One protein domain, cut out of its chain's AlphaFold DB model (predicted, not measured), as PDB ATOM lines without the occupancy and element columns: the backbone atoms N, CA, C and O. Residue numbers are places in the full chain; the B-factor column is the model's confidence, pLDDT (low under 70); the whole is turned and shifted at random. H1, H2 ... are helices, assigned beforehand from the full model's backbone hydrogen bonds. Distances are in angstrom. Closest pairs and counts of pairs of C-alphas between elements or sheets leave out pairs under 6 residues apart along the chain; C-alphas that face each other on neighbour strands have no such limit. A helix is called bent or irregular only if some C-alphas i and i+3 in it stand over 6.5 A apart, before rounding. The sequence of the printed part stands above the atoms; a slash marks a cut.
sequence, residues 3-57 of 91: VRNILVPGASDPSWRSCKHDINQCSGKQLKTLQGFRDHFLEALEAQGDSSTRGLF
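Overview. This is residues 3 to 57 of the 91 residues of the protein "Pectin acetylesterase" of Hordeum vulgare subsp. vulgare (UniProt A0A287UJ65). One long helix, H3, makes most of the length; two short helices, H1 and H2, form a small, loose head near its first part, and beyond its far end a tail hooks back on itself. Residues 38 to 44, which belong to H3, and residues 46 to 55 stick out free. The printed part has 55 residues with three named helices, in the order H1, H2, H3, and no named strand; its class is all helix. The whole is loose, with a radius of gyration of the C-alphas of 14.6 A, and spans 44 by 20 by 18 A.

Along the chain. H1, residues 3 to 7, begins at C-alpha 3 (269.046, 104.390, -2.341) and is 4.8 A long. It is irregular, but only just: C-alphas 4 and 7 are 6.7 A apart. H2, residues 14 to 21, is 12.0 A long and irregular, with C-alphas 15 and 18 7.2 A apart. H3, residues 28 to 46, runs 26.8 A from C-alpha 28 (283.114, 100.973, 2.104) to C-alpha 46 (267.175, 118.976, 14.024).

Arrangement. H1 and H2 only just touch, with 3 pairs of C-alphas within 8 A; the closest C-alphas, of Arg 4 and Lys 20, are 5.1 A apart. H1 and H3 are close but not clearly touching, the closest C-alphas being those of Leu 7 and Leu 34, 7.8 A apart. H2 and H3 are also close but not clearly touching, with the C-alphas of Trp 16 and Gln 30 closest at 7.6 A. Their lines stand at a steep tilt of 66 degrees, the same way. In H3 every O i to N i+4 pair is within hydrogen-bond range, against 2 of 4 in H2 and 0 of 1 in H1, where 0 of 2 O i to N i+3 pairs are within range.

Size, cuts and confidence. The C-alphas of Pro 14 and Ser 52, the two farthest apart, are 44.8 A apart. The printed part has no cut, and both links between helices are short. Mean pLDDT of the printed part is 86.8; residues 3 to 6 and residue 10 are under 70.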
ATOM      1  N   VAL A   3     267.738 104.464  -1.675       66.62
ATOM      2  CA  VAL A   3     269.046 104.390  -2.341       66.62
ATOM      3  C   VAL A   3     268.911 104.246  -3.862       66.62
ATOM      4  O   VAL A   3     269.606 104.929  -4.602       66.62
ATOM      5  N   ARG A   4     267.984 103.408  -4.354       65.12
ATOM      6  CA  ARG A   4     267.781 103.184  -5.800       65.12
ATOM      7  C   ARG A   4     267.221 104.396  -6.546       65.12
ATOM      8  O   ARG A   4     267.526 104.539  -7.729       65.12
ATOM      9  N   ASN A   5     266.381 105.185  -5.874       64.25
ATOM     10  CA  ASN A   5     265.524 106.181  -6.521       64.25
ATOM     11  C   ASN A   5     265.958 107.625  -6.254       64.25
ATOM     12  O   ASN A   5     265.836 108.450  -7.149       64.25
ATOM     13  N   ILE A   6     266.454 107.928  -5.050       67.88
ATOM     14  CA  ILE A   6     266.768 109.305  -4.640       67.88
ATOM     15  C   ILE A   6     268.280 109.503  -4.537       67.88
ATOM     16  O   ILE A   6     268.820 110.412  -5.153       67.88
ATOM     17  N   LEU A   7     268.980 108.639  -3.794       73.44
ATOM     18  CA  LEU A   7     270.400 108.875  -3.484       73.44
ATOM     19  C   LEU A   7     271.349 108.491  -4.611       73.44
ATOM     20  O   LEU A   7     272.440 109.040  -4.717       73.44
ATOM     21  N   VAL A   8     270.946 107.533  -5.438       76.69
ATOM     22  CA  VAL A   8     271.768 107.045  -6.535       76.69
ATOM     23  C   VAL A   8     270.892 106.945  -7.783       76.69
ATOM     24  O   VAL A   8     270.342 105.879  -8.057       76.69
ATOM     25  N   PRO A   9     270.695 108.030  -8.549       70.44
ATOM     26  CA  PRO A   9     269.839 108.029  -9.737       70.44
ATOM     27  C   PRO A   9     270.305 107.036 -10.816       70.44
ATOM     28  O   PRO A   9     271.398 106.472 -10.755       70.44
ATOM     29  N   GLY A  10     269.457 106.763 -11.811       67.12
ATOM     30  CA  GLY A  10     269.741 105.792 -12.881       67.12
ATOM     31  C   GLY A  10     271.004 106.092 -13.699       67.12
ATOM     32  O   GLY A  10     271.679 105.159 -14.115       67.12
ATOM     33  N   ALA A  11     271.352 107.372 -13.850       71.62
ATOM     34  CA  ALA A  11     272.546 107.843 -14.556       71.62
ATOM     35  C   ALA A  11     273.830 107.839 -13.699       71.62
ATOM     36  O   ALA A  11     274.859 108.352 -14.133       71.62
ATOM     37  N   SER A  12     273.775 107.312 -12.473       70.69
ATOM     38  CA  SER A  12     274.945 107.265 -11.590       70.69
ATOM     39  C   SER A  12     276.020 106.326 -12.124       70.69
ATOM     40  O   SER A  12     275.726 105.385 -12.863       70.69
ATOM     41  N   ASP A  13     277.254 106.564 -11.680       77.69
ATOM     42  CA  ASP A  13     278.431 105.747 -11.975       77.69
ATOM     43  C   ASP A  13     278.105 104.232 -11.909       77.69
ATOM     44  O   ASP A  13     277.506 103.775 -10.922       77.69
ATOM     45  N   PRO A  14     278.489 103.440 -12.935       85.00
ATOM     46  CA  PRO A  14     278.241 101.997 -12.994       85.00
ATOM     47  C   PRO A  14     278.651 101.219 -11.737       85.00
ATOM     48  O   PRO A  14     278.029 100.201 -11.427       85.00
ATOM     49  N   SER A  15     279.645 101.703 -10.987       86.88
ATOM     50  CA  SER A  15     280.099 101.126  -9.715       86.88
ATOM     51  C   SER A  15     278.996 101.006  -8.661       86.88
ATOM     52  O   SER A  15     279.093 100.172  -7.763       86.88
ATOM     53  N   TRP A  16     277.920 101.789  -8.760       88.69
ATOM     54  CA  TRP A  16     276.797 101.727  -7.828       88.69
ATOM     55  C   TRP A  16     275.740 100.683  -8.169       88.69
ATOM     56  O   TRP A  16     274.840 100.450  -7.364       88.69
ATOM     57  N   ARG A  17     275.803 100.051  -9.343       87.38
ATOM     58  CA  ARG A  17     274.715  99.195  -9.839       87.38
ATOM     59  C   ARG A  17     274.399  98.028  -8.898       87.38
ATOM     60  O   ARG A  17     273.225  97.793  -8.616       87.38
ATOM     61  N   SER A  18     275.427  97.351  -8.383       88.62
ATOM     62  CA  SER A  18     275.303  96.266  -7.398       88.62
ATOM     63  C   SER A  18     274.777  96.780  -6.057       88.62
ATOM     64  O   SER A  18     273.736  96.325  -5.599       88.62
ATOM     65  N   CYS A  19     275.425  97.804  -5.498       88.25
ATOM     66  CA  CYS A  19     275.058  98.467  -4.242       88.25
ATOM     67  C   CYS A  19     273.600  98.965  -4.217       88.25
ATOM     68  O   CYS A  19     272.882  98.816  -3.231       88.25
ATOM     69  N   LYS A  20     273.120  99.528  -5.333       82.88
ATOM     70  CA  LYS A  20     271.715  99.921  -5.507       82.88
ATOM     71  C   LYS A  20     270.785  98.722  -5.407       82.88
ATOM     72  O   LYS A  20     269.677  98.846  -4.887       82.88
ATOM     73  N   HIS A  21     271.175  97.592  -5.988       82.62
ATOM     74  CA  HIS A  21     270.336  96.408  -5.974       82.62
ATOM     75  C   HIS A  21     270.314  95.761  -4.587       82.62
ATOM     76  O   HIS A  21     269.241  95.441  -4.078       82.62
ATOM     77  N   ASP A  22     271.482  95.642  -3.975       85.62
ATOM     78  CA  ASP A  22     271.710  94.991  -2.700       85.62
ATOM     79  C   ASP A  22     272.739  95.801  -1.910       85.62
ATOM     80  O   ASP A  22     273.899  95.925  -2.307       85.62
ATOM     81  N   ILE A  23     272.307  96.354  -0.778       86.31
ATOM     82  CA  ILE A  23     273.160  97.219   0.035       86.31
ATOM     83  C   ILE A  23     274.347  96.474   0.651       86.31
ATOM     84  O   ILE A  23     275.370  97.085   0.955       86.31
ATOM     85  N   ASN A  24     274.256  95.148   0.774       89.31
ATOM     86  CA  ASN A  24     275.368  94.329   1.246       89.31
ATOM     87  C   ASN A  24     276.515  94.268   0.227       89.31
ATOM     88  O   ASN A  24     277.628  93.888   0.573       89.31
ATOM     89  N   GLN A  25     276.265  94.674  -1.022       92.00
ATOM     90  CA  GLN A  25     277.270  94.756  -2.083       92.00
ATOM     91  C   GLN A  25     277.885  96.153  -2.212       92.00
ATOM     92  O   GLN A  25     278.670  96.405  -3.129       92.00
ATOM     93  N   CYS A  26     277.531  97.085  -1.327       91.00
ATOM     94  CA  CYS A  26     278.157  98.394  -1.300       91.00
ATOM     95  C   CYS A  26     279.599  98.300  -0.797       91.00
ATOM     96  O   CYS A  26     279.889  97.732   0.255       91.00
ATOM     97  N   SER A  27     280.513  98.934  -1.524       94.12
ATOM     98  CA  SER A  27     281.871  99.179  -1.046       94.12
ATOM     99  C   SER A  27     281.867 100.090   0.186       94.12
ATOM    100  O   SER A  27     280.942 100.879   0.402       94.12
ATOM    101  N   GLY A  28     282.960 100.077   0.953       94.69
ATOM    102  CA  GLY A  28     283.114 100.973   2.104       94.69
ATOM    103  C   GLY A  28     282.956 102.459   1.749       94.69
ATOM    104  O   GLY A  28     282.402 103.220   2.537       94.69
ATOM    105  N   LYS A  29     283.369 102.882   0.543       92.62
ATOM    106  CA  LYS A  29     283.166 104.263   0.066       92.62
ATOM    107  C   LYS A  29     281.682 104.575  -0.146       92.62
ATOM    108  O   LYS A  29     281.221 105.630   0.271       92.62
ATOM    109  N   GLN A  30     280.941 103.651  -0.754       91.06
ATOM    110  CA  GLN A  30     279.505 103.808  -0.994       91.06
ATOM    111  C   GLN A  30     278.719 103.848   0.317       91.06
ATOM    112  O   GLN A  30     277.875 104.721   0.495       91.06
ATOM    113  N   LEU A  31     279.052 102.970   1.269       91.12
ATOM    114  CA  LEU A  31     278.450 102.985   2.604       91.12
ATOM    115  C   LEU A  31     278.711 104.306   3.333       91.12
ATOM    116  O   LEU A  31     277.775 104.873   3.892       91.12
ATOM    117  N   LYS A  32     279.936 104.845   3.263       92.88
ATOM    118  CA  LYS A  32     280.258 106.166   3.830       92.88
ATOM    119  C   LYS A  32     279.424 107.285   3.210       92.88
ATOM    120  O   LYS A  32     278.956 108.156   3.930       92.88
ATOM    121  N   THR A  33     279.194 107.259   1.898       90.50
ATOM    122  CA  THR A  33     278.303 108.228   1.240       90.50
ATOM    123  C   THR A  33     276.862 108.115   1.751       90.50
ATOM    124  O   THR A  33     276.240 109.134   2.036       90.50
ATOM    125  N   LEU A  34     276.334 106.896   1.915       88.94
ATOM    126  CA  LEU A  34     274.980 106.686   2.449       88.94
ATOM    127  C   LEU A  34     274.851 107.124   3.915       88.94
ATOM    128  O   LEU A  34     273.838 107.711   4.291       88.94
ATOM    129  N   GLN A  35     275.877 106.872   4.729       90.81
ATOM    130  CA  GLN A  35     275.953 107.338   6.117       90.81
ATOM    131  C   GLN A  35     276.021 108.864   6.183       90.81
ATOM    132  O   GLN A  35     275.238 109.471   6.901       90.81
ATOM    133  N   GLY A  36     276.854 109.488   5.347       92.56
ATOM    134  CA  GLY A  36     276.918 110.945   5.253       92.56
ATOM    135  C   GLY A  36     275.567 111.560   4.890       92.56
ATOM    136  O   GLY A  36     275.178 112.560   5.482       92.56
ATOM    137  N   PHE A  37     274.805 110.949   3.977       90.31
ATOM    138  CA  PHE A  37     273.442 111.407   3.693       90.31
ATOM    139  C   PHE A  37     272.519 111.304   4.917       90.31
ATOM    140  O   PHE A  37     271.774 112.242   5.189       90.31
ATOM    141  N   ARG A  38     272.558 110.183   5.653       92.00
ATOM    142  CA  ARG A  38     271.779 110.016   6.891       92.00
ATOM    143  C   ARG A  38     272.080 111.140   7.877       92.00
ATOM    144  O   ARG A  38     271.143 111.693   8.441       92.00
ATOM    145  N   ASP A  39     273.353 111.451   8.083       94.38
ATOM    146  CA  ASP A  39     273.762 112.441   9.078       94.38
ATOM    147  C   ASP A  39     273.262 113.841   8.683       94.38
ATOM    148  O   ASP A  39     272.563 114.471   9.470       94.38
ATOM    149  N   HIS A  40     273.440 114.249   7.418       94.25
ATOM    150  CA  HIS A  40     272.881 115.512   6.912       94.25
ATOM    151  C   HIS A  40     271.347 115.563   6.985       94.25
ATOM    152  O   HIS A  40     270.770 116.614   7.254       94.25
ATOM    153  N   PHE A  41     270.660 114.445   6.729       92.19
ATOM    154  CA  PHE A  41     269.204 114.376   6.858       92.19
ATOM    155  C   PHE A  41     268.759 114.608   8.307       92.19
ATOM    156  O   PHE A  41     267.805 115.349   8.536       92.19
ATOM    157  N   LEU A  42     269.448 114.009   9.281       93.75
ATOM    158  CA  LEU A  42     269.146 114.201  10.700       93.75
ATOM    159  C   LEU A  42     269.456 115.630  11.158       93.75
ATOM    160  O   LEU A  42     268.604 116.233  11.801       93.75
ATOM    161  N   GLU A  43     270.598 116.194  10.761       96.19
ATOM    162  CA  GLU A  43     270.950 117.594  11.040       96.19
ATOM    163  C   GLU A  43     269.908 118.564  10.468       96.19
ATOM    164  O   GLU A  43     269.480 119.505  11.137       96.19
ATOM    165  N   ALA A  44     269.443 118.318   9.238       95.62
ATOM    166  CA  ALA A  44     268.415 119.141   8.613       95.62
ATOM    167  C   ALA A  44     267.085 119.089   9.376       95.62
ATOM    168  O   ALA A  44     266.404 120.109   9.460       95.62
ATOM    169  N   LEU A  45     266.711 117.928   9.928       93.88
ATOM    170  CA  LEU A  45     265.517 117.786  10.764       93.88
ATOM    171  C   LEU A  45     265.688 118.440  12.136       93.88
ATOM    172  O   LEU A  45     264.757 119.085  12.606       93.88
ATOM    173  N   GLU A  46     266.860 118.316  12.754       93.12
ATOM    174  CA  GLU A  46     267.175 118.976  14.024       93.12
ATOM    175  C   GLU A  46     267.102 120.503  13.885       93.12
ATOM    176  O   GLU A  46     266.471 121.178  14.697       93.12
ATOM    177  N   ALA A  47     267.628 121.047  12.784       95.50
ATOM    178  CA  ALA A  47     267.552 122.472  12.471       95.50
ATOM    179  C   ALA A  47     266.112 122.993  12.286       95.50
ATOM    180  O   ALA A  47     265.882 124.199  12.376       95.50
ATOM    181  N   GLN A  48     265.128 122.117  12.038       93.00
ATOM    182  CA  GLN A  48     263.717 122.512  11.985       93.00
ATOM    183  C   GLN A  48     263.117 122.805  13.366       93.00
ATOM    184  O   GLN A  48     262.016 123.360  13.419       93.00
ATOM    185  N   GLY A  49     263.796 122.406  14.445       91.94
ATOM    186  CA  GLY A  49     263.361 122.592  15.824       91.94
ATOM    187  C   GLY A  49     262.106 121.809  16.216       91.94
ATOM    188  O   GLY A  49     261.421 121.170  15.402       91.94
ATOM    189  N   ASP A  50     261.791 121.900  17.505       91.56
ATOM    190  CA  ASP A  50     260.592 121.305  18.084       91.56
ATOM    191  C   ASP A  50     259.324 122.023  17.611       91.56
ATOM    192  O   ASP A  50     259.306 123.222  17.328       91.56
ATOM    193  N   SER A  51     258.224 121.279  17.541       92.69
ATOM    194  CA  SER A  51     256.916 121.820  17.185       92.69
ATOM    195  C   SER A  51     255.817 121.090  17.945       92.69
ATOM    196  O   SER A  51     255.827 119.865  18.048       92.69
ATOM    197  N   SER A  52     254.838 121.844  18.447       93.75
ATOM    198  CA  SER A  52     253.658 121.290  19.119       93.75
ATOM    199  C   SER A  52     252.636 120.683  18.153       93.75
ATOM    200  O   SER A  52     251.728 119.983  18.592       93.75
ATOM    201  N   THR A  53     252.768 120.942  16.848       93.25
ATOM    202  CA  THR A  53     251.819 120.501  15.811       93.25
ATOM    203  C   THR A  53     252.420 119.513  14.813       93.25
ATOM    204  O   THR A  53     251.691 118.965  13.988       93.25
ATOM    205  N   ARG A  54     253.734 119.260  14.871       90.44
ATOM    206  CA  ARG A  54     254.447 118.352  13.962       90.44
ATOM    207  C   ARG A  54     255.068 117.195  14.737       90.44
ATOM    208  O   ARG A  54     255.866 117.410  15.639       90.44
ATOM    209  N   GLY A  55     254.762 115.972  14.309       89.00
ATOM    210  CA  GLY A  55     255.458 114.753  14.723       89.00
ATOM    211  C   GLY A  55     256.345 114.208  13.602       89.00
ATOM    212  O   GLY A  55     256.062 114.420  12.423       89.00
ATOM    213  N   LEU A  56     257.413 113.495  13.964       90.31
ATOM    214  CA  LEU A  56     258.310 112.820  13.024       90.31
ATOM    215  C   LEU A  56     258.436 111.339  13.409       90.31
ATOM    216  O   LEU A  56     258.704 111.017  14.565       90.31
ATOM    217  N   PHE A  57     258.274 110.436  12.441       89.62
ATOM    218  CA  PHE A  57     258.586 109.012  12.590       89.62
ATOM    219  C   PHE A  57     259.763 108.681  11.672       89.62
ATOM    220  O   PHE A  57     259.602 108.594  10.456       89.62
TER     221      PHE A  57